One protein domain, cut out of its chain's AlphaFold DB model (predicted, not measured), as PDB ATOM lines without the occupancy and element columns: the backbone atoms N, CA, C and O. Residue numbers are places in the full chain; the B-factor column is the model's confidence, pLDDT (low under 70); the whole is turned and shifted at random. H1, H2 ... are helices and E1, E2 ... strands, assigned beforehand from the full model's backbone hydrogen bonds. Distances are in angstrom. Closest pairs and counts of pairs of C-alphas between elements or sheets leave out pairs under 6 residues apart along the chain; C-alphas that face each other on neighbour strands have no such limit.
ATOM      1  N   MET A 435     170.546  56.211  33.511       94.12
ATOM      2  CA  MET A 435     169.795  56.301  32.265       94.12
ATOM      3  C   MET A 435     170.069  55.097  31.368       94.12
ATOM      4  O   MET A 435     171.216  54.693  31.220       94.12
ATOM      5  N   SER A 436     169.012  54.561  30.753       92.94
ATOM      6  CA  SER A 436     169.095  53.447  29.810       92.94
ATOM      7  C   SER A 436     168.549  53.808  28.431       92.94
ATOM      8  O   SER A 436     167.383  54.202  28.287       92.94
ATOM      9  N   ARG A 437     169.371  53.592  27.402       88.44
ATOM     10  CA  ARG A 437     168.945  53.509  25.996       88.44
ATOM     11  C   ARG A 437     168.646  52.070  25.585       88.44
ATOM     12  O   ARG A 437     167.809  51.848  24.711       88.44
ATOM     13  N   GLN A 438     169.281  51.089  26.229       87.00
ATOM     14  CA  GLN A 438     169.053  49.669  25.934       87.00
ATOM     15  C   GLN A 438     167.600  49.249  26.183       87.00
ATOM     16  O   GLN A 438     167.074  48.413  25.454       87.00
ATOM     17  N   SER A 439     166.903  49.908  27.116       87.81
ATOM     18  CA  SER A 439     165.467  49.686  27.339       87.81
ATOM     19  C   SER A 439     164.570  50.034  26.138       87.81
ATOM     20  O   SER A 439     163.423  49.595  26.084       87.81
ATOM     21  N   VAL A 440     165.089  50.793  25.167       83.12
ATOM     22  CA  VAL A 440     164.439  51.087  23.882       83.12
ATOM     23  C   VAL A 440     164.914  50.104  22.813       83.12
ATOM     24  O   VAL A 440     164.083  49.488  22.157       83.12
ATOM     25  N   VAL A 441     166.234  49.935  22.661       76.38
ATOM     26  CA  VAL A 441     166.840  49.118  21.589       76.38
ATOM     27  C   VAL A 441     166.566  47.624  21.784       76.38
ATOM     28  O   VAL A 441     166.032  46.972  20.896       76.38
ATOM     29  N   ARG A 442     166.872  47.085  22.967       73.31
ATOM     30  CA  ARG A 442     166.622  45.676  23.310       73.31
ATOM     31  C   ARG A 442     165.198  45.441  23.800       73.31
ATOM     32  O   ARG A 442     164.700  44.324  23.745       73.31
ATOM     33  N   GLY A 443     164.516  46.492  24.257       63.47
ATOM     34  CA  GLY A 443     163.104  46.417  24.641       63.47
ATOM     35  C   GLY A 443     162.206  45.901  23.511       63.47
ATOM     36  O   GLY A 443     161.260  45.162  23.785       63.47
ATOM     37  N   THR A 444     162.532  46.232  22.256       62.53
ATOM     38  CA  THR A 444     161.834  45.717  21.064       62.53
ATOM     39  C   THR A 444     162.234  44.288  20.692       62.53
ATOM     40  O   THR A 444     161.427  43.563  20.126       62.53
ATOM     41  N   GLU A 445     163.455  43.850  21.014       68.88
ATOM     42  CA  GLU A 445     163.903  42.466  20.769       68.88
ATOM     43  C   GLU A 445     163.195  41.467  21.693       68.88
ATOM     44  O   GLU A 445     162.949  40.325  21.319       68.88
ATOM     45  N   LEU A 446     162.812  41.914  22.892       67.31
ATOM     46  CA  LEU A 446     162.039  41.140  23.869       67.31
ATOM     47  C   LEU A 446     160.530  41.081  23.530       67.31
ATOM     48  O   LEU A 446     159.690  40.849  24.408       67.31
ATOM     49  N   GLU A 447     160.143  41.357  22.283       68.00
ATOM     50  CA  GLU A 447     158.759  41.260  21.820       68.00
ATOM     51  C   GLU A 447     158.360  39.807  21.501       68.00
ATOM     52  O   GLU A 447     159.083  39.097  20.804       68.00
ATOM     53  N   PRO A 448     157.173  39.346  21.950       61.72
ATOM     54  CA  PRO A 448     156.549  38.167  21.369       61.72
ATOM     55  C   PRO A 448     156.284  38.407  19.874       61.72
ATOM     56  O   PRO A 448     155.900  39.523  19.510       61.72
ATOM     57  N   PRO A 449     156.394  37.381  19.012       54.84
ATOM     58  CA  PRO A 449     156.065  37.517  17.594       54.84
ATOM     59  C   PRO A 449     154.646  38.089  17.395       54.84
ATOM     60  O   PRO A 449     153.671  37.480  17.841       54.84
ATOM     61  N   GLY A 450     154.528  39.244  16.723       53.47
ATOM     62  CA  GLY A 450     153.251  39.881  16.361       53.47
ATOM     63  C   GLY A 450     152.824  41.127  17.161       53.47
ATOM     64  O   GLY A 450     151.673  41.545  17.020       53.47
ATOM     65  N   ASP A 451     153.688  41.724  17.996       57.44
ATOM     66  CA  ASP A 451     153.445  43.066  18.566       57.44
ATOM     67  C   ASP A 451     153.831  44.163  17.546       57.44
ATOM     68  O   ASP A 451     154.768  44.035  16.763       57.44
ATOM     69  N   ALA A 452     153.060  45.250  17.503       54.81
ATOM     70  CA  ALA A 452     153.026  46.140  16.339       54.81
ATOM     71  C   ALA A 452     154.225  47.102  16.222       54.81
ATOM     72  O   ALA A 452     154.291  47.855  15.254       54.81
ATOM     73  N   LEU A 453     155.132  47.187  17.200       58.91
ATOM     74  CA  LEU A 453     156.155  48.241  17.221       58.91
ATOM     75  C   LEU A 453     157.346  47.925  16.312       58.91
ATOM     76  O   LEU A 453     157.665  48.763  15.461       58.91
ATOM     77  N   GLY A 454     157.958  46.743  16.452       58.12
ATOM     78  CA  GLY A 454     158.998  46.280  15.526       58.12
ATOM     79  C   GLY A 454     158.490  46.266  14.082       58.12
ATOM     80  O   GLY A 454     159.147  46.787  13.173       58.12
ATOM     81  N   ASP A 455     157.248  45.810  13.897       58.25
ATOM     82  CA  ASP A 455     156.564  45.797  12.606       58.25
ATOM     83  C   ASP A 455     156.314  47.213  12.061       58.25
ATOM     84  O   ASP A 455     156.572  47.458  10.889       58.25
ATOM     85  N   ASN A 456     155.882  48.184  12.876       59.66
ATOM     86  CA  ASN A 456     155.614  49.557  12.418       59.66
ATOM     87  C   ASN A 456     156.884  50.375  12.145       59.66
ATOM     88  O   ASN A 456     156.891  51.184  11.212       59.66
ATOM     89  N   LEU A 457     157.944  50.194  12.942       62.94
ATOM     90  CA  LEU A 457     159.243  50.834  12.702       62.94
ATOM     91  C   LEU A 457     159.875  50.320  11.405       62.94
ATOM     92  O   LEU A 457     160.447  51.110  10.653       62.94
ATOM     93  N   THR A 458     159.698  49.031  11.113       62.41
ATOM     94  CA  THR A 458     160.182  48.389   9.883       62.41
ATOM     95  C   THR A 458     159.284  48.694   8.680       62.41
ATOM     96  O   THR A 458     159.773  48.962   7.583       62.41
ATOM     97  N   ALA A 459     157.963  48.716   8.877       63.28
ATOM     98  CA  ALA A 459     156.986  48.993   7.826       63.28
ATOM     99  C   ALA A 459     156.854  50.486   7.490       63.28
ATOM    100  O   ALA A 459     156.203  50.820   6.503       63.28
ATOM    101  N   LEU A 460     157.429  51.379   8.311       75.44
ATOM    102  CA  LEU A 460     157.325  52.842   8.181       75.44
ATOM    103  C   LEU A 460     155.862  53.317   8.057       75.44
ATOM    104  O   LEU A 460     155.559  54.337   7.431       75.44
ATOM    105  N   ALA A 461     154.956  52.563   8.687       72.31
ATOM    106  CA  ALA A 461     153.511  52.648   8.520       72.31
ATOM    107  C   ALA A 461     152.912  53.904   9.173       72.31
ATOM    108  O   ALA A 461     153.547  54.560  10.002       72.31
ATOM    109  N   SER A 462     151.674  54.247   8.801       76.19
ATOM    110  CA  SER A 462     150.879  55.331   9.410       76.19
ATOM    111  C   SER A 462     150.727  55.133  10.926       76.19
ATOM    112  O   SER A 462     150.548  54.012  11.392       76.19
ATOM    113  N   SER A 463     150.828  56.214  11.709       68.25
ATOM    114  CA  SER A 463     150.816  56.132  13.184       68.25
ATOM    115  C   SER A 463     150.112  57.298  13.888       68.25
ATOM    116  O   SER A 463     149.706  57.148  15.040       68.25
ATOM    117  N   SER A 464     149.938  58.458  13.231       66.56
ATOM    118  CA  SER A 464     149.150  59.587  13.755       66.56
ATOM    119  C   SER A 464     148.874  60.647  12.680       66.56
ATOM    120  O   SER A 464     149.673  60.815  11.767       66.56
ATOM    121  N   ALA A 465     147.803  61.439  12.823       69.62
ATOM    122  CA  ALA A 465     147.471  62.485  11.846       69.62
ATOM    123  C   ALA A 465     148.558  63.575  11.708       69.62
ATOM    124  O   ALA A 465     148.859  63.990  10.595       69.62
ATOM    125  N   VAL A 466     149.180  64.013  12.816       82.12
ATOM    126  CA  VAL A 466     150.205  65.081  12.789       82.12
ATOM    127  C   VAL A 466     151.560  64.556  12.312       82.12
ATOM    128  O   VAL A 466     152.234  65.225  11.532       82.12
ATOM    129  N   LEU A 467     151.977  63.357  12.743       85.81
ATOM    130  CA  LEU A 467     153.238  62.802  12.250       85.81
ATOM    131  C   LEU A 467     153.144  62.481  10.757       85.81
ATOM    132  O   LEU A 467     154.096  62.745  10.032       85.81
ATOM    133  N   ASP A 468     152.010  61.955  10.291       87.62
ATOM    134  CA  ASP A 468     151.788  61.671   8.871       87.62
ATOM    135  C   ASP A 468     151.785  62.957   8.019       87.62
ATOM    136  O   ASP A 468     152.212  62.920   6.868       87.62
ATOM    137  N   GLU A 469     151.393  64.103   8.589       87.00
ATOM    138  CA  GLU A 469     151.538  65.419   7.950       87.00
ATOM    139  C   GLU A 469     153.014  65.850   7.847       87.00
ATOM    140  O   GLU A 469     153.458  66.339   6.807       87.00
ATOM    141  N   TYR A 470     153.801  65.669   8.912       89.31
ATOM    142  CA  TYR A 470     155.186  66.167   8.978       89.31
ATOM    143  C   TYR A 470     156.231  65.231   8.353       89.31
ATOM    144  O   TYR A 470     157.320  65.680   7.953       89.31
ATOM    145  N   ALA A 471     155.926  63.938   8.317       88.12
ATOM    146  CA  ALA A 471     156.727  62.857   7.763       88.12
ATOM    147  C   ALA A 471     155.783  61.748   7.264       88.12
ATOM    148  O   ALA A 471     155.453  60.844   8.035       88.12
ATOM    149  N   PRO A 472     155.328  61.807   6.000       87.75
ATOM    150  CA  PRO A 472     154.410  60.818   5.442       87.75
ATOM    151  C   PRO A 472     154.970  59.386   5.486       87.75
ATOM    152  O   PRO A 472     156.191  59.217   5.431       87.75
ATOM    153  N   PRO A 473     154.109  58.354   5.566       85.12
ATOM    154  CA  PRO A 473     154.526  56.961   5.427       85.12
ATOM    155  C   PRO A 473     155.265  56.714   4.107       85.12
ATOM    156  O   PRO A 473     154.895  57.261   3.065       85.12
ATOM    157  N   THR A 474     156.293  55.871   4.148       82.38
ATOM    158  CA  THR A 474     157.128  55.511   2.991       82.38
ATOM    159  C   THR A 474     157.042  54.014   2.705       82.38
ATOM    160  O   THR A 474     156.497  53.253   3.502       82.38
ATOM    161  N   ALA A 475     157.546  53.573   1.548       74.94
ATOM    162  CA  ALA A 475     157.566  52.152   1.212       74.94
ATOM    163  C   ALA A 475     158.460  51.355   2.179       74.94
ATOM    164  O   ALA A 475     159.455  51.865   2.699       74.94
ATOM    165  N   ILE A 476     158.113  50.084   2.387       62.34
ATOM    166  CA  ILE A 476     158.919  49.141   3.169       62.34
ATOM    167  C   ILE A 476     160.303  49.025   2.513       62.34
ATOM    168  O   ILE A 476     160.396  48.831   1.301       62.34
ATOM    169  N   GLY A 477     161.367  49.170   3.306       62.38
ATOM    170  CA  GLY A 477     162.753  49.176   2.821       62.38
ATOM    171  C   GLY A 477     163.309  50.559   2.453       62.38
ATOM    172  O   GLY A 477     164.505  50.676   2.212       62.38
ATOM    173  N   ASP A 478     162.499  51.625   2.487       67.00
ATOM    174  CA  ASP A 478     162.950  53.006   2.228       67.00
ATOM    175  C   ASP A 478     163.606  53.681   3.453       67.00
ATOM    176  O   ASP A 478     163.830  54.890   3.465       67.00
ATOM    177  N   GLY A 479     163.922  52.926   4.513       61.66
ATOM    178  CA  GLY A 479     164.409  53.455   5.800       61.66
ATOM    179  C   GLY A 479     165.691  54.292   5.711       61.66
ATOM    180  O   GLY A 479     165.932  55.140   6.569       61.66
ATOM    181  N   CYS A 480     166.469  54.101   4.645       64.06
ATOM    182  CA  CYS A 480     167.722  54.804   4.385       64.06
ATOM    183  C   CYS A 480     167.541  56.100   3.571       64.06
ATOM    184  O   CYS A 480     168.467  56.910   3.474       64.06
ATOM    185  N   SER A 481     166.365  56.331   2.972       72.62
ATOM    186  CA  SER A 481     166.094  57.595   2.288       72.62
ATOM    187  C   SER A 481     165.898  58.721   3.291       72.62
ATOM    188  O   SER A 481     165.610  58.522   4.472       72.62
ATOM    189  N   LYS A 482     165.996  59.961   2.812       77.00
ATOM    190  CA  LYS A 482     165.672  61.128   3.633       77.00
ATOM    191  C   LYS A 482     164.242  61.075   4.186       77.00
ATOM    192  O   LYS A 482     164.017  61.490   5.324       77.00
ATOM    193  N   ALA A 483     163.286  60.595   3.391       81.62
ATOM    194  CA  ALA A 483     161.894  60.481   3.807       81.62
ATOM    195  C   ALA A 483     161.718  59.348   4.829       81.62
ATOM    196  O   ALA A 483     161.137  59.586   5.890       81.62
ATOM    197  N   GLY A 484     162.297  58.173   4.567       80.88
ATOM    198  CA  GLY A 484     162.215  57.024   5.466       80.88
ATOM    199  C   GLY A 484     162.943  57.242   6.788       80.88
ATOM    200  O   GLY A 484     162.369  56.971   7.839       80.88
ATOM    201  N   LEU A 485     164.137  57.845   6.786       79.06
ATOM    202  CA  LEU A 485     164.861  58.170   8.021       79.06
ATOM    203  C   LEU A 485     164.073  59.166   8.876       79.06
ATOM    204  O   LEU A 485     163.918  58.983  10.083       79.06
ATOM    205  N   ARG A 486     163.542  60.219   8.248       85.88
ATOM    206  CA  ARG A 486     162.701  61.206   8.928       85.88
ATOM    207  C   ARG A 486     161.437  60.560   9.499       85.88
ATOM    208  O   ARG A 486     161.052  60.892  10.621       85.88
ATOM    209  N   ARG A 487     160.822  59.632   8.759       86.12
ATOM    210  CA  ARG A 487     159.669  58.858   9.225       86.12
ATOM    211  C   ARG A 487     160.036  57.978  10.417       86.12
ATOM    212  O   ARG A 487     159.354  58.056  11.434       86.12
ATOM    213  N   ARG A 488     161.127  57.215  10.331       82.31
ATOM    214  CA  ARG A 488     161.632  56.343  11.401       82.31
ATOM    215  C   ARG A 488     161.893  57.121  12.684       82.31
ATOM    216  O   ARG A 488     161.374  56.760  13.734       82.31
ATOM    217  N   ILE A 489     162.636  58.222  12.592       84.19
ATOM    218  CA  ILE A 489     162.918  59.089  13.742       84.19
ATOM    219  C   ILE A 489     161.615  59.641  14.341       84.19
ATOM    220  O   ILE A 489     161.444  59.661  15.558       84.19
ATOM    221  N   GLY A 490     160.664  60.043  13.497       85.69
ATOM    222  CA  GLY A 490     159.356  60.489  13.960       85.69
ATOM    223  C   GLY A 490     158.559  59.407  14.687       85.69
ATOM    224  O   GLY A 490     157.983  59.683  15.737       85.69
ATOM    225  N   LEU A 491     158.578  58.168  14.191       84.12
ATOM    226  CA  LEU A 491     157.957  57.029  14.868       84.12
ATOM    227  C   LEU A 491     158.585  56.805  16.251       84.12
ATOM    228  O   LEU A 491     157.844  56.687  17.227       84.12
ATOM    229  N   LEU A 492     159.921  56.854  16.360       82.81
ATOM    230  CA  LEU A 492     160.625  56.758  17.647       82.81
ATOM    231  C   LEU A 492     160.169  57.844  18.638       82.81
ATOM    232  O   LEU A 492     159.972  57.567  19.819       82.81
ATOM    233  N   MET A 493     159.958  59.076  18.174       82.50
ATOM    234  CA  MET A 493     159.597  60.217  19.031       82.50
ATOM    235  C   MET A 493     158.130  60.228  19.482       82.50
ATOM    236  O   MET A 493     157.828  60.739  20.565       82.50
ATOM    237  N   TRP A 494     157.220  59.695  18.662       82.25
ATOM    238  CA  TRP A 494     155.785  59.636  18.970       82.25
ATOM    239  C   TRP A 494     155.411  58.414  19.803       82.25
ATOM    240  O   TRP A 494     154.393  58.436  20.503       82.25
ATOM    241  N   HIS A 495     156.220  57.356  19.753       80.06
ATOM    242  CA  HIS A 495     155.883  56.109  20.415       80.06
ATOM    243  C   HIS A 495     155.916  56.212  21.942       80.06
ATOM    244  O   HIS A 495     156.749  56.919  22.511       80.06
ATOM    245  N   ASN A 496     155.005  55.499  22.618       82.69
ATOM    246  CA  ASN A 496     155.027  55.406  24.073       82.69
ATOM    247  C   ASN A 496     155.915  54.252  24.541       82.69
ATOM    248  O   ASN A 496     155.486  53.103  24.558       82.69
ATOM    249  N   TRP A 497     157.132  54.587  24.959       85.12
ATOM    250  CA  TRP A 497     158.157  53.618  25.337       85.12
ATOM    251  C   TRP A 497     157.986  52.993  26.719       85.12
ATOM    252  O   TRP A 497     158.703  52.044  27.018       85.12
ATOM    253  N   ASP A 498     157.046  53.467  27.547       88.19
ATOM    254  CA  ASP A 498     156.869  52.974  28.921       88.19
ATOM    255  C   ASP A 498     156.727  51.446  28.969       88.19
ATOM    256  O   ASP A 498     157.526  50.792  29.622       88.19
ATOM    257  N   LYS A 499     155.810  50.860  28.183       85.12
ATOM    258  CA  LYS A 499     155.575  49.401  28.153       85.12
ATOM    259  C   LYS A 499     156.844  48.600  27.818       85.12
ATOM    260  O   LYS A 499     157.098  47.572  28.438       85.12
ATOM    261  N   PHE A 500     157.610  49.043  26.821       83.25
ATOM    262  CA  PHE A 500     158.794  48.335  26.310       83.25
ATOM    263  C   PHE A 500     159.960  48.451  27.280       83.25
ATOM    264  O   PHE A 500     160.602  47.463  27.627       83.25
ATOM    265  N   SER A 501     160.160  49.667  27.772       90.31
ATOM    266  CA  SER A 501     161.173  49.975  28.761       90.31
ATOM    267  C   SER A 501     160.900  49.235  30.069       90.31
ATOM    268  O   SER A 501     161.797  48.589  30.596       90.31
ATOM    269  N   ASP A 502     159.653  49.220  30.543       91.00
ATOM    270  CA  ASP A 502     159.267  48.491  31.749       91.00
ATOM    271  C   ASP A 502     159.466  46.978  31.557       91.00
ATOM    272  O   ASP A 502     160.043  46.335  32.426       91.00
ATOM    273  N   ARG A 503     159.106  46.397  30.401       88.44
ATOM    274  CA  ARG A 503     159.392  44.975  30.116       88.44
ATOM    275  C   ARG A 503     160.886  44.659  30.200       88.44
ATOM    276  O   ARG A 503     161.245  43.621  30.747       88.44
ATOM    277  N   PHE A 504     161.736  45.527  29.656       91.19
ATOM    278  CA  PHE A 504     163.184  45.361  29.729       91.19
ATOM    279  C   PHE A 504     163.683  45.418  31.178       91.19
ATOM    280  O   PHE A 504     164.374  44.503  31.610       91.19
ATOM    281  N   LEU A 505     163.300  46.449  31.940       92.69
ATOM    282  CA  LEU A 505     163.768  46.655  33.317       92.69
ATOM    283  C   LEU A 505     163.241  45.578  34.280       92.69
ATOM    284  O   LEU A 505     163.970  45.099  35.142       92.69
ATOM    285  N   TYR A 506     161.994  45.136  34.109       91.88
ATOM    286  CA  TYR A 506     161.386  44.094  34.941       91.88
ATOM    287  C   TYR A 506     161.748  42.664  34.512       91.88
ATOM    288  O   TYR A 506     161.248  41.719  35.117       91.88
ATOM    289  N   ASN A 507     162.614  42.476  33.508       89.12
ATOM    290  CA  ASN A 507     163.038  41.145  33.082       89.12
ATOM    291  C   ASN A 507     164.011  40.525  34.111       89.12
ATOM    292  O   ASN A 507     165.134  41.017  34.250       89.12
ATOM    293  N   PRO A 508     163.637  39.431  34.798       87.25
ATOM    294  CA  PRO A 508     164.501  38.795  35.794       87.25
ATOM    295  C   PRO A 508     165.779  38.196  35.193       87.25
ATOM    296  O   PRO A 508     166.833  38.261  35.819       87.25
ATOM    297  N   GLY A 509     165.732  37.715  33.946       84.94
ATOM    298  CA  GLY A 509     166.911  37.211  33.234       84.94
ATOM    299  C   GLY A 509     167.936  38.292  32.892       84.94
ATOM    300  O   GLY A 509     169.050  37.968  32.501       84.94
ATOM    301  N   LEU A 510     167.573  39.572  33.033       86.75
ATOM    302  CA  LEU A 510     168.480  40.706  32.856       86.75
ATOM    303  C   LEU A 510     168.769  41.453  34.156       86.75
ATOM    304  O   LEU A 510     169.757  42.166  34.212       86.75
ATOM    305  N   PHE A 511     167.904  41.383  35.165       89.50
ATOM    306  CA  PHE A 511     167.970  42.306  36.298       89.50
ATOM    307  C   PHE A 511     167.688  41.650  37.646       89.50
ATOM    308  O   PHE A 511     167.337  42.360  38.573       89.50
ATOM    309  N   ALA A 512     167.814  40.334  37.810       82.56
ATOM    310  CA  ALA A 512     167.691  39.745  39.147       82.56
ATOM    311  C   ALA A 512     168.925  40.029  40.029       82.56
ATOM    312  O   ALA A 512     168.756  40.295  41.204       82.56
ATOM    313  N   PHE A 513     170.152  40.047  39.488       74.88
ATOM    314  CA  PHE A 513     171.420  40.355  40.201       74.88
ATOM    315  C   PHE A 513     171.734  39.512  41.456       74.88
ATOM    316  O   PHE A 513     172.783  39.705  42.066       74.88
ATOM    317  N   TYR A 514     170.898  38.536  41.809       64.44
ATOM    318  CA  TYR A 514     171.074  37.645  42.958       64.44
ATOM    319  C   TYR A 514     171.728  36.317  42.571       64.44
ATOM    320  O   TYR A 514     171.406  35.288  43.148       64.44
ATOM    321  N   VAL A 515     172.645  36.292  41.607       55.22
ATOM    322  CA  VAL A 515     173.207  35.033  41.080       55.22
ATOM    323  C   VAL A 515     173.762  34.115  42.191       55.22
ATOM    324  O   VAL A 515     173.570  32.905  42.134       55.22
ATOM    325  N   SER A 516     174.341  34.682  43.254       50.69
ATOM    326  CA  SER A 516     174.888  33.938  44.406       50.69
ATOM    327  C   SER A 516     173.875  33.646  45.526       50.69
ATOM    328  O   SER A 516     174.140  32.802  46.373       50.69
ATOM    329  N   PHE A 517     172.732  34.347  45.567       52.38
ATOM    330  CA  PHE A 517     171.788  34.359  46.706       52.38
ATOM    331  C   PHE A 517     170.337  34.005  46.312       52.38
ATOM    332  O   PHE A 517     169.458  33.851  47.158       52.38
ATOM    333  N   ALA A 518     170.050  33.858  45.017       52.00
ATOM    334  CA  ALA A 518     168.730  33.499  44.506       52.00
ATOM    335  C   ALA A 518     168.358  32.062  44.891       52.00
ATOM    336  O   ALA A 518     167.196  31.780  45.169       52.00
ATOM    337  N   LEU A 519     169.352  31.171  44.988       52.03
ATOM    338  CA  LEU A 519     169.159  29.803  45.471       52.03
ATOM    339  C   LEU A 519     168.826  29.752  46.971       52.03
ATOM    340  O   LEU A 519     168.096  28.861  47.391       52.03
ATOM    341  N   THR A 520     169.319  30.707  47.768       51.31
ATOM    342  CA  THR A 520     169.077  30.759  49.219       51.31
ATOM    343  C   THR A 520     167.812  31.539  49.583       51.31
ATOM    344  O   THR A 520     167.133  31.184  50.542       51.31
ATOM    345  N   THR A 521     167.449  32.574  48.818       56.97
ATOM    346  CA  THR A 521     166.231  33.382  49.062       56.97
ATOM    347  C   THR A 521     165.008  32.943  48.275       56.97
ATOM    348  O   THR A 521     163.899  33.369  48.597       56.97
ATOM    349  N   GLY A 522     165.187  32.160  47.209       62.81
ATOM    350  CA  GLY A 522     164.120  31.834  46.264       62.81
ATOM    351  C   GLY A 522     163.571  33.050  45.502       62.81
ATOM    352  O   GLY A 522     162.547  32.931  44.827       62.81
ATOM    353  N   ASN A 523     164.208  34.225  45.610       65.38
ATOM    354  CA  ASN A 523     163.765  35.439  44.940       65.38
ATOM    355  C   ASN A 523     164.475  35.595  43.593       65.38
ATOM    356  O   ASN A 523     165.649  35.951  43.513       65.38
ATOM    357  N   PHE A 524     163.717  35.341  42.535       75.94
ATOM    358  CA  PHE A 524     164.166  35.437  41.151       75.94
ATOM    359  C   PHE A 524     163.580  36.659  40.434       75.94
ATOM    360  O   PHE A 524     163.681  36.749  39.215       75.94
ATOM    361  N   ASP A 525     162.925  37.578  41.150       85.62
ATOM    362  CA  ASP A 525     162.365  38.787  40.551       85.62
ATOM    363  C   ASP A 525     163.464  39.799  40.182       85.62
ATOM    364  O   ASP A 525     164.529  39.855  40.791       85.62
ATOM    365  N   SER A 526     163.179  40.652  39.193       90.75
ATOM    366  CA  SER A 526     164.038  41.797  38.871       90.75
ATOM    367  C   SER A 526     164.171  42.754  40.065       90.75
ATOM    368  O   SER A 526     163.173  43.068  40.722       90.75
ATOM    369  N   VAL A 527     165.367  43.316  40.272       91.69
ATOM    370  CA  VAL A 527     165.669  44.336  41.291       91.69
ATOM    371  C   VAL A 527     164.748  45.548  41.207       91.69
ATOM    372  O   VAL A 527     164.494  46.206  42.211       91.69
ATOM    373  N   PHE A 528     164.183  45.848  40.035       93.75
ATOM    374  CA  PHE A 528     163.204  46.930  39.890       93.75
ATOM    375  C   PHE A 528     161.900  46.662  40.648       93.75
ATOM    376  O   PHE A 528     161.180  47.603  40.976       93.75
ATOM    377  N   LYS A 529     161.587  45.391  40.920       91.75
ATOM    378  CA  LYS A 529     160.398  44.953  41.656       91.75
ATOM    379  C   LYS A 529     160.696  44.708  43.135       91.75
ATOM    380  O   LYS A 529     159.870  45.058  43.971       91.75
ATOM    381  N   CYS A 530     161.835  44.093  43.451       89.00
ATOM    382  CA  CYS A 530     162.162  43.660  44.813       89.00
ATOM    383  C   CYS A 530     163.171  44.554  45.552       89.00
ATOM    384  O   CYS A 530     163.361  44.369  46.749       89.00
ATOM    385  N   GLY A 531     163.779  45.534  44.880       91.44
ATOM    386  CA  GLY A 531     164.878  46.322  45.434       91.44
ATOM    387  C   GLY A 531     166.230  45.607  45.338       91.44
ATOM    388  O   GLY A 531     166.339  44.513  44.781       91.44
ATOM    389  N   PHE A 532     167.275  46.253  45.858       91.62
ATOM    390  CA  PHE A 532     168.638  45.713  45.887       91.62
ATOM    391  C   PHE A 532     169.448  46.310  47.039       91.62
ATOM    392  O   PHE A 532     169.684  47.515  47.035       91.62
ATOM    393  N   LEU A 533     169.887  45.492  48.005       90.88
ATOM    394  CA  LEU A 533     170.748  45.917  49.127       90.88
ATOM    395  C   LEU A 533     170.261  47.216  49.812       90.88
ATOM    396  O   LEU A 533     170.976  48.215  49.861       90.88
ATOM    397  N   GLY A 534     168.998  47.239  50.252       92.31
ATOM    398  CA  GLY A 534     168.384  48.418  50.884       92.31
ATOM    399  C   GLY A 534     168.009  49.557  49.923       92.31
ATOM    400  O   GLY A 534     167.456  50.577  50.347       92.31
ATOM    401  N   LEU A 535     168.257  49.407  48.617       96.81
ATOM    402  CA  LEU A 535     167.798  50.337  47.587       96.81
ATOM    403  C   LEU A 535     166.412  49.975  47.053       96.81
ATOM    404  O   LEU A 535     166.097  48.816  46.787       96.81
ATOM    405  N   GLU A 536     165.628  51.011  46.776       96.81
ATOM    406  CA  GLU A 536     164.305  50.933  46.167       96.81
ATOM    407  C   GLU A 536     164.259  51.780  44.887       96.81
ATOM    408  O   GLU A 536     164.657  52.955  44.875       96.81
ATOM    409  N   TYR A 537     163.740  51.195  43.806       97.31
ATOM    410  CA  TYR A 537     163.488  51.902  42.553       97.31
ATOM    411  C   TYR A 537     162.320  52.886  42.708       97.31
ATOM    412  O   TYR A 537     161.252  52.561  43.226       97.31
ATOM    413  N   LYS A 538     162.501  54.116  42.222       96.88
ATOM    414  CA  LYS A 538     161.475  55.158  42.283       96.88
ATOM    415  C   LYS A 538     160.573  55.083  41.059       96.88
ATOM    416  O   LYS A 538     160.916  55.551  39.976       96.88
ATOM    417  N   GLU A 539     159.338  54.640  41.271       91.94
ATOM    418  CA  GLU A 539     158.306  54.646  40.224       91.94
ATOM    419  C   GLU A 539     157.977  56.043  39.682       91.94
ATOM    420  O   GLU A 539     157.487  56.200  38.559       91.94
ATOM    421  N   LYS A 540     158.239  57.085  40.474       94.19
ATOM    422  CA  LYS A 540     158.120  58.484  40.063       94.19
ATOM    423  C   LYS A 540     159.439  59.198  40.311       94.19
ATOM    424  O   LYS A 540     159.839  59.387  41.457       94.19
ATOM    425  N   ASN A 541     160.060  59.639  39.227       95.88
ATOM    426  CA  ASN A 541     161.267  60.445  39.285       95.88
ATOM    427  C   ASN A 541     160.977  61.812  39.926       95.88
ATOM    428  O   ASN A 541     159.931  62.421  39.669       95.88
ATOM    429  N   THR A 542     161.914  62.301  40.735       95.44
ATOM    430  CA  THR A 542     161.825  63.604  41.411       95.44
ATOM    431  C   THR A 542     162.870  64.595  40.918       95.44
ATOM    432  O   THR A 542     162.648  65.796  41.062       95.44
ATOM    433  N   ILE A 543     163.979  64.139  40.332       96.56
ATOM    434  CA  ILE A 543     165.050  65.020  39.851       96.56
ATOM    435  C   ILE A 543     164.844  65.353  38.374       96.56
ATOM    436  O   ILE A 543     164.774  66.524  38.004       96.56
ATOM    437  N   THR A 544     164.665  64.337  37.529       94.81
ATOM    438  CA  THR A 544     164.452  64.517  36.083       94.81
ATOM    439  C   THR A 544     163.219  63.771  35.586       94.81
ATOM    440  O   THR A 544     162.668  62.912  36.261       94.81
ATOM    441  N   ARG A 545     162.718  64.091  34.390       93.00
ATOM    442  CA  ARG A 545     161.590  63.343  33.803       93.00
ATOM    443  C   ARG A 545     162.044  61.935  33.413       93.00
ATOM    444  O   ARG A 545     163.187  61.766  33.017       93.00
ATOM    445  N   LYS A 546     161.125  60.958  33.398       93.31
ATOM    446  CA  LYS A 546     161.411  59.597  32.889       93.31
ATOM    447  C   LYS A 546     161.951  59.592  31.450       93.31
ATOM    448  O   LYS A 546     162.791  58.766  31.129       93.31
ATOM    449  N   TRP A 547     161.486  60.522  30.610       92.31
ATOM    450  CA  TRP A 547     161.828  60.613  29.184       92.31
ATOM    451  C   TRP A 547     162.092  62.065  28.758       92.31
ATOM    452  O   TRP A 547     161.258  62.653  28.071       92.31
ATOM    453  N   PRO A 548     163.183  62.713  29.192       88.31
ATOM    454  CA  PRO A 548     163.374  64.150  28.997       88.31
ATOM    455  C   PRO A 548     163.631  64.534  27.533       88.31
ATOM    456  O   PRO A 548     163.334  65.659  27.145       88.31
ATOM    457  N   ASN A 549     164.132  63.610  26.709       85.50
ATOM    458  CA  ASN A 549     164.433  63.830  25.293       85.50
ATOM    459  C   ASN A 549     163.332  63.319  24.340       85.50
ATOM    460  O   ASN A 549     163.592  63.091  23.160       85.50
ATOM    461  N   ARG A 550     162.095  63.149  24.826       84.25
ATOM    462  CA  ARG A 550     160.931  62.794  23.999       84.25
ATOM    463  C   ARG A 550     160.178  64.055  23.571       84.25
ATOM    464  O   ARG A 550     159.958  64.941  24.385       84.25
ATOM    465  N   LEU A 551     159.775  64.133  22.299       86.06
ATOM    466  CA  LEU A 551     159.025  65.283  21.773       86.06
ATOM    467  C   LEU A 551     157.534  65.242  22.151       86.06
ATOM    468  O   LEU A 551     156.930  66.279  22.406       86.06
ATOM    469  N   VAL A 552     156.940  64.048  22.175       86.25
ATOM    470  CA  VAL A 552     155.514  63.836  22.461       86.25
ATOM    471  C   VAL A 552     155.385  62.990  23.713       86.25
ATOM    472  O   VAL A 552     155.622  61.795  23.660       86.25
ATOM    473  N   HIS A 553     155.000  63.574  24.837       83.12
ATOM    474  CA  HIS A 553     154.784  62.871  26.102       83.12
ATOM    475  C   HIS A 553     153.345  62.376  26.272       83.12
ATOM    476  O   HIS A 553     153.102  61.444  27.038       83.12
ATOM    477  N   SER A 554     152.381  62.983  25.578       82.12
ATOM    478  CA  SER A 554     150.967  62.612  25.665       82.12
ATOM    479  C   SER A 554     150.260  62.671  24.310       82.12
ATOM    480  O   SER A 554     150.701  63.351  23.388       82.12
ATOM    481  N   ARG A 555     149.100  62.008  24.195       76.69
ATOM    482  CA  ARG A 555     148.248  62.080  22.989       76.69
ATOM    483  C   ARG A 555     147.704  63.487  22.703       76.69
ATOM    484  O   ARG A 555     147.242  63.735  21.595       76.69
ATOM    485  N   ASN A 556     147.727  64.375  23.696       81.81
ATOM    486  CA  ASN A 556     147.244  65.747  23.569       81.81
ATOM    487  C   ASN A 556     148.341  66.717  23.119       81.81
ATOM    488  O   ASN A 556     148.034  67.873  22.818       81.81
ATOM    489  N   ASP A 557     149.598  66.271  23.078       85.06
ATOM    490  CA  ASP A 557     150.708  67.115  22.670       85.06
ATOM    491  C   ASP A 557     150.597  67.409  21.173       85.06
ATOM    492  O   ASP A 557     150.350  66.525  20.349       85.06
ATOM    493  N   LYS A 558     150.782  68.679  20.817       85.00
ATOM    494  CA  LYS A 558     150.743  69.166  19.435       85.00
ATOM    495  C   LYS A 558     152.077  69.842  19.125       85.00
ATOM    496  O   LYS A 558     152.129  71.073  19.110       85.00
ATOM    497  N   PRO A 559     153.168  69.067  18.977       89.75
ATOM    498  CA  PRO A 559     154.469  69.644  18.672       89.75
ATOM    499  C   PRO A 559     154.397  70.385  17.341       89.75
ATOM    500  O   PRO A 559     153.701  69.957  16.419       89.75
ATOM    501  N   THR A 560     155.110  71.501  17.225       92.00
ATOM    502  CA  THR A 560     155.130  72.251  15.968       92.00
ATOM    503  C   THR A 560     156.031  71.562  14.942       92.00
ATOM    504  O   THR A 560     156.954  70.823  15.295       92.00
ATOM    505  N   LEU A 561     155.848  71.869  13.653       90.62
ATOM    506  CA  LEU A 561     156.782  71.430  12.609       90.62
ATOM    507  C   LEU A 561     158.223  71.899  12.894       90.62
ATOM    508  O   LEU A 561     159.182  71.202  12.558       90.62
ATOM    509  N   ARG A 562     158.391  73.067  13.537       89.81
ATOM    510  CA  ARG A 562     159.703  73.555  13.989       89.81
ATOM    511  C   ARG A 562     160.310  72.595  15.009       89.81
ATOM    512  O   ARG A 562     161.456  72.201  14.821       89.81
ATOM    513  N   ASP A 563     159.563  72.205  16.038       89.75
ATOM    514  CA  ASP A 563     160.056  71.298  17.082       89.75
ATOM    515  C   ASP A 563     160.401  69.932  16.494       89.75
ATOM    516  O   ASP A 563     161.507  69.435  16.693       89.75
ATOM    517  N   PHE A 564     159.524  69.388  15.650       90.56
ATOM    518  CA  PHE A 564     159.801  68.146  14.933       90.56
ATOM    519  C   PHE A 564     161.106  68.213  14.127       90.56
ATOM    520  O   PHE A 564     161.956  67.334  14.235       90.56
ATOM    521  N   ASN A 565     161.316  69.289  13.362       89.50
ATOM    522  CA  ASN A 565     162.543  69.478  12.586       89.50
ATOM    523  C   ASN A 565     163.800  69.598  13.455       89.50
ATOM    524  O   ASN A 565     164.858  69.114  13.048       89.50
ATOM    525  N   ARG A 566     163.704  70.233  14.632       88.94
ATOM    526  CA  ARG A 566     164.827  70.326  15.577       88.94
ATOM    527  C   ARG A 566     165.242  68.944  16.064       88.94
ATOM    528  O   ARG A 566     166.423  68.619  16.008       88.94
ATOM    529  N   TYR A 567     164.263  68.142  16.469       89.25
ATOM    530  CA  TYR A 567     164.476  66.793  16.974       89.25
ATOM    531  C   TYR A 567     164.992  65.838  15.892       89.25
ATOM    532  O   TYR A 567     165.980  65.152  16.125       89.25
ATOM    533  N   VAL A 568     164.406  65.840  14.687       87.94
ATOM    534  CA  VAL A 568     164.897  65.016  13.562       87.94
ATOM    535  C   VAL A 568     166.349  65.351  13.228       87.94
ATOM    536  O   VAL A 568     167.166  64.459  13.010       87.94
ATOM    537  N   GLY A 569     166.690  66.641  13.219       86.62
ATOM    538  CA  GLY A 569     168.060  67.062  12.984       86.62
ATOM    539  C   GLY A 569     169.007  66.720  14.131       86.62
ATOM    540  O   GLY A 569     170.207  66.675  13.899       86.62
ATOM    541  N   TRP A 570     168.538  66.553  15.368       88.00
ATOM    542  CA  TRP A 570     169.392  66.454  16.558       88.00
ATOM    543  C   TRP A 570     170.313  65.234  16.541       88.00
ATOM    544  O   TRP A 570     169.947  64.211  15.981       88.00
ATOM    545  N   PHE A 571     171.524  65.357  17.101       79.56
ATOM    546  CA  PHE A 571     172.544  64.302  17.041       79.56
ATOM    547  C   PHE A 571     172.031  62.962  17.584       79.56
ATOM    548  O   PHE A 571     172.052  61.980  16.851       79.56
ATOM    549  N   ASP A 572     171.525  62.965  18.821       76.94
ATOM    550  CA  ASP A 572     170.962  61.787  19.479       76.94
ATOM    551  C   ASP A 572     169.430  61.821  19.410       76.94
ATOM    552  O   ASP A 572     168.785  62.728  19.940       76.94
ATOM    553  N   ASN A 573     168.846  60.836  18.736       79.12
ATOM    554  CA  ASN A 573     167.403  60.688  18.568       79.12
ATOM    555  C   ASN A 573     166.839  59.466  19.308       79.12
ATOM    556  O   ASN A 573     165.629  59.233  19.238       79.12
ATOM    557  N   VAL A 574     167.685  58.716  20.023       83.00
ATOM    558  CA  VAL A 574     167.257  57.551  20.796       83.00
ATOM    559  C   VAL A 574     166.658  58.039  22.116       83.00
ATOM    560  O   VAL A 574     167.332  58.741  22.875       83.00
ATOM    561  N   PRO A 575     165.393  57.707  22.428       87.94
ATOM    562  CA  PRO A 575     164.797  58.055  23.711       87.94
ATOM    563  C   PRO A 575     165.619  57.511  24.886       87.94
ATOM    564  O   PRO A 575     166.101  56.383  24.867       87.94
ATOM    565  N   GLN A 576     165.775  58.334  25.918       90.69
ATOM    566  CA  GLN A 576     166.596  58.052  27.092       90.69
ATOM    567  C   GLN A 576     165.679  57.818  28.296       90.69
ATOM    568  O   GLN A 576     165.015  58.759  28.750       90.69
ATOM    569  N   ARG A 577     165.636  56.583  28.819       94.19
ATOM    570  CA  ARG A 577     164.872  56.257  30.033       94.19
ATOM    571  C   ARG A 577     165.694  56.622  31.256       94.19
ATOM    572  O   ARG A 577     166.658  55.930  31.561       94.19
ATOM    573  N   TRP A 578     165.296  57.655  31.983       96.31
ATOM    574  CA  TRP A 578     165.919  57.993  33.261       96.31
ATOM    575  C   TRP A 578     165.318  57.189  34.408       96.31
ATOM    576  O   TRP A 578     164.095  57.090  34.548       96.31
ATOM    577  N   ILE A 579     166.208  56.653  35.231       97.25
ATOM    578  CA  ILE A 579     165.955  55.726  36.325       97.25
ATOM    579  C   ILE A 579     166.480  56.382  37.601       97.25
ATOM    580  O   ILE A 579     167.606  56.879  37.629       97.25
ATOM    581  N   GLU A 580     165.666  56.386  38.653       98.19
ATOM    582  CA  GLU A 580     166.054  56.930  39.949       98.19
ATOM    583  C   GLU A 580     165.894  55.873  41.044       98.19
ATOM    584  O   GLU A 580     164.887  55.169  41.088       98.19
ATOM    585  N   TRP A 581     166.873  55.794  41.942       98.50
ATOM    586  CA  TRP A 581     166.866  54.901  43.103       98.50
ATOM    587  C   TRP A 581     167.062  55.700  44.386       98.50
ATOM    588  O   TRP A 581     167.718  56.745  44.376       98.50
ATOM    589  N   ARG A 582     166.496  55.209  45.486       98.25
ATOM    590  CA  ARG A 582     166.689  55.749  46.840       98.25
ATOM    591  C   ARG A 582     167.111  54.638  47.793       98.25
ATOM    592  O   ARG A 582     166.717  53.496  47.587       98.25
ATOM    593  N   ARG A 583     167.841  54.983  48.851       97.75
ATOM    594  CA  ARG A 583     168.165  54.058  49.942       97.75
ATOM    595  C   ARG A 583     167.116  54.172  51.044       97.75
ATOM    596  O   ARG A 583     166.828  55.280  51.500       97.75
ATOM    597  N   VAL A 584     166.513  53.047  51.407       97.38
ATOM    598  CA  VAL A 584     165.419  52.957  52.391       97.38
ATOM    599  C   VAL A 584     165.683  51.957  53.506       97.38
ATOM    600  O   VAL A 584     164.878  51.898  54.431       97.38
ATOM    601  N   ASP A 585     166.759  51.185  53.389       94.31
ATOM    602  CA  ASP A 585     167.235  50.277  54.420       94.31
ATOM    603  C   ASP A 585     168.765  50.161  54.342       94.31
ATOM    604  O   ASP A 585     169.397  50.631  53.380       94.31
ATOM    605  N   ASP A 586     169.348  49.530  55.350       88.81
ATOM    606  CA  ASP A 586     170.741  49.103  55.331       88.81
ATOM    607  C   ASP A 586     170.890  47.768  54.592       88.81
ATOM    608  O   ASP A 586     169.931  47.022  54.380       88.81
ATOM    609  N   TYR A 587     172.106  47.481  54.135       84.06
ATOM    610  CA  TYR A 587     172.422  46.200  53.515       84.06
ATOM    611  C   TYR A 587     172.950  45.212  54.560       84.06
ATOM    612  O   TYR A 587     173.594  45.601  55.531       84.06
ATOM    613  N   ASP A 588     172.728  43.920  54.327       85.38
ATOM    614  CA  ASP A 588     173.433  42.864  55.051       85.38
ATOM    615  C   ASP A 588     174.883  42.764  54.550       85.38
ATOM    616  O   ASP A 588     175.121  42.736  53.338       85.38
ATOM    617  N   GLU A 589     175.860  42.724  55.463       86.06
ATOM    618  CA  GLU A 589     177.291  42.722  55.115       86.06
ATOM    619  C   GLU A 589     177.674  41.529  54.227       86.06
ATOM    620  O   GLU A 589     178.442  41.684  53.277       86.06
ATOM    621  N   THR A 590     177.092  40.354  54.481       85.69
ATOM    622  CA  THR A 590     177.363  39.140  53.697       85.69
ATOM    623  C   THR A 590     176.793  39.276  52.288       85.69
ATOM    624  O   THR A 590     177.464  38.969  51.300       85.69
ATOM    625  N   GLN A 591     175.559  39.775  52.165       83.75
ATOM    626  CA  GLN A 591     174.934  40.037  50.864       83.75
ATOM    627  C   GLN A 591     175.697  41.091  50.062       83.75
ATOM    628  O   GLN A 591     175.867  40.941  48.848       83.75
ATOM    629  N   TRP A 592     176.175  42.140  50.729       88.56
ATOM    630  CA  TRP A 592     176.963  43.186  50.094       88.56
ATOM    631  C   TRP A 592     178.318  42.673  49.611       88.56
ATOM    632  O   TRP A 592     178.666  42.923  48.457       88.56
ATOM    633  N   GLU A 593     179.046  41.899  50.423       87.44
ATOM    634  CA  GLU A 593     180.338  41.330  50.020       87.44
ATOM    635  C   GLU A 593     180.175  40.356  48.845       87.44
ATOM    636  O   GLU A 593     180.970  40.371  47.906       87.44
ATOM    637  N   ASN A 594     179.090  39.580  48.823       84.62
ATOM    638  CA  ASN A 594     178.759  38.726  47.684       84.62
ATOM    639  C   ASN A 594     178.497  39.546  46.413       84.62
ATOM    640  O   ASN A 594     179.071  39.255  45.364       84.62
ATOM    641  N   ALA A 595     177.670  40.592  46.497       86.69
ATOM    642  CA  ALA A 595     177.388  41.469  45.362       86.69
ATOM    643  C   ALA A 595     178.653  42.176  44.857       86.69
ATOM    644  O   ALA A 595     178.893  42.248  43.648       86.69
ATOM    645  N   ARG A 596     179.485  42.665  45.779       88.69
ATOM    646  CA  ARG A 596     180.799  43.242  45.500       88.69
ATOM    647  C   ARG A 596     181.697  42.240  44.785       88.69
ATOM    648  O   ARG A 596     182.198  42.549  43.708       88.69
ATOM    649  N   SER A 597     181.861  41.040  45.333       87.62
ATOM    650  CA  SER A 597     182.675  39.977  44.743       87.62
ATOM    651  C   SER A 597     182.205  39.627  43.331       87.62
ATOM    652  O   SER A 597     183.020  39.555  42.412       87.62
ATOM    653  N   CYS A 598     180.895  39.507  43.103       85.25
ATOM    654  CA  CYS A 598     180.353  39.291  41.763       85.25
ATOM    655  C   CYS A 598     180.740  40.417  40.800       85.25
ATOM    656  O   CYS A 598     181.234  40.138  39.711       85.25
ATOM    657  N   VAL A 599     180.547  41.678  41.196       88.50
ATOM    658  CA  VAL A 599     180.878  42.856  40.374       88.50
ATOM    659  C   VAL A 599     182.368  42.942  40.047       88.50
ATOM    660  O   VAL A 599     182.721  43.385  38.956       88.50
ATOM    661  N   LEU A 600     183.236  42.528  40.969       87.81
ATOM    662  CA  LEU A 600     184.684  42.548  40.767       87.81
ATOM    663  C   LEU A 600     185.183  41.402  39.877       87.81
ATOM    664  O   LEU A 600     186.210  41.557  39.219       87.81
ATOM    665  N   ASN A 601     184.471  40.272  39.840       85.31
ATOM    666  CA  ASN A 601     184.930  39.056  39.163       85.31
ATOM    667  C   ASN A 601     184.233  38.760  37.825       85.31
ATOM    668  O   ASN A 601     184.791  38.017  37.020       85.31
ATOM    669  N   LEU A 602     183.041  39.306  37.572       82.44
ATOM    670  CA  LEU A 602     182.247  39.007  36.374       82.44
ATOM    671  C   LEU A 602     181.933  40.268  35.567       82.44
ATOM    672  O   LEU A 602     181.588  41.316  36.120       82.44
ATOM    673  N   LEU A 603     181.986  40.154  34.238       83.44
ATOM    674  CA  LEU A 603     181.449  41.193  33.365       83.44
ATOM    675  C   LEU A 603     179.922  41.158  33.379       83.44
ATOM    676  O   LEU A 603     179.294  40.139  33.656       83.44
ATOM    677  N   TRP A 604     179.313  42.285  33.016       83.06
ATOM    678  CA  TRP A 604     177.858  42.393  32.964       83.06
ATOM    679  C   TRP A 604     177.215  41.387  31.988       83.06
ATOM    680  O   TRP A 604     176.172  40.819  32.294       83.06
ATOM    681  N   SER A 605     177.851  41.118  30.845       82.50
ATOM    682  CA  SER A 605     177.419  40.070  29.907       82.50
ATOM    683  C   SER A 605     177.362  38.697  30.567       82.50
ATOM    684  O   SER A 605     176.362  37.997  30.453       82.50
ATOM    685  N   ASP A 606     178.408  38.360  31.312       84.31
ATOM    686  CA  ASP A 606     178.584  37.043  31.912       84.31
ATOM    687  C   ASP A 606     177.580  36.866  33.057       84.31
ATOM    688  O   ASP A 606     176.969  35.814  33.209       84.31
ATOM    689  N   MET A 607     177.314  37.935  33.816       82.00
ATOM    690  CA  MET A 607     176.257  37.944  34.829       82.00
ATOM    691  C   MET A 607     174.874  37.648  34.241       82.00
ATOM    692  O   MET A 607     174.095  36.939  34.875       82.00
ATOM    693  N   ILE A 608     174.555  38.180  33.052       83.69
ATOM    694  CA  ILE A 608     173.292  37.874  32.363       83.69
ATOM    695  C   ILE A 608     173.225  36.384  32.026       83.69
ATOM    696  O   ILE A 608     172.201  35.754  32.285       83.69
TER     697      ILE A 608
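AT A GLANCE: This is residues 435 to 608 of the 692 residues of the protein "MYND-type zinc finger protein samB" of Metarhizium rileyi (strain RCEF 4871) (UniProt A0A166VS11). This is an elongated, loose body of two lobes: at one end H2, H3 and H9 cluster on H4, and at the other the two-stranded sheet of E1 and E2 sits with the short helices H6, H7 and H8 and with H10 and H11. Between the lobes H1 packs on H5 near the start of E2, and residues 538 to 560, with no named element, lead from E1 back to H9. The printed part has 174 residues, with eleven named helices and two named strands in the order H1 to H8, E1, H9, E2, H10, H11; the sheet, E1 - E2, is antiparallel and the class is mostly helix. The radius of gyration of the C-alphas is 19.6 A and the spans are 58 by 34 by 25 A.

HOW THE PARTS SIT: E1, residues 535 to 537, and E2, residues 577 to 583, are antiparallel at 147 degrees, with N 536 and O 582 within hydrogen-bond range at 2.8 A. Residues 435 to 436 also pair with 577 to 578 of E2, antiparallel. The closest C-alphas of E1 and H8, residues 527 to 530, are those of Tyr 537 and Phe 528, 5.6 A apart. H6, residues 508 to 511, only just touches H8, with 3 pairs of C-alphas within 8 A, the closest Phe 511 and Val 527 at 5.9 A. H6 only just touches H11, residues 604 to 608, also with 3 pairs, the closest Leu 510 and Ile 608 at 5.6 A. H7, residues 518 to 521, and H10, residues 589 to 601, touch no helix. H1, residues 438 to 441, touches H5, residues 498 to 505, with the C-alphas of Ser 439 and Ser 501 closest at 4.5 A. The hub is H4, residues 482 to 494. With its residues 486 to 490 alone it touches H9, residues 561 to 569, about perpendicular at 75 degrees; the C-alphas of Ile 489 and Val 568 are closest at 6.3 A. H3, residues 465 to 470, forms a helical hairpin with H4; they only just touch, with 3 pairs, the closest C-alphas being Leu 467 and Gly 490 at 6.8 A. H2, residues 452 to 459, only just touches H4 with 3 pairs, the closest Leu 457 and Arg 488 at 6.1 A, at a shallow tilt of 14 degrees, opposite ways. Every O i to N i+4 pair is within hydrogen-bond range in H2, H3, H4, H5, H9, H10 and H11; H1, H6, H7 and H8 are too short for such a pair.

IN THESE COORDINATES: E2 is 20.3 A long, from C-alpha 577 at (164.872, 56.257, 30.033) to C-alpha 583. H4 measures 18.3 A, H10 18.1 A, H9 12.1 A and H5 10.3 A. H1 begins at C-alpha 438, (169.053, 49.669, 25.934), and H11 ends at C-alpha 608, (173.292, 37.874, 32.363).

THE WHOLE: The two C-alphas farthest apart, those of Glu 469 and Thr 590, are 58.7 A apart. The printed part has no cut. The links H3 to H4 and E1 to H9 are long. The mean pLDDT of the printed part is 81.7; 35 residues are under 70, at 443 to 459, 463 to 465, 476 to 480 and 514 to 523.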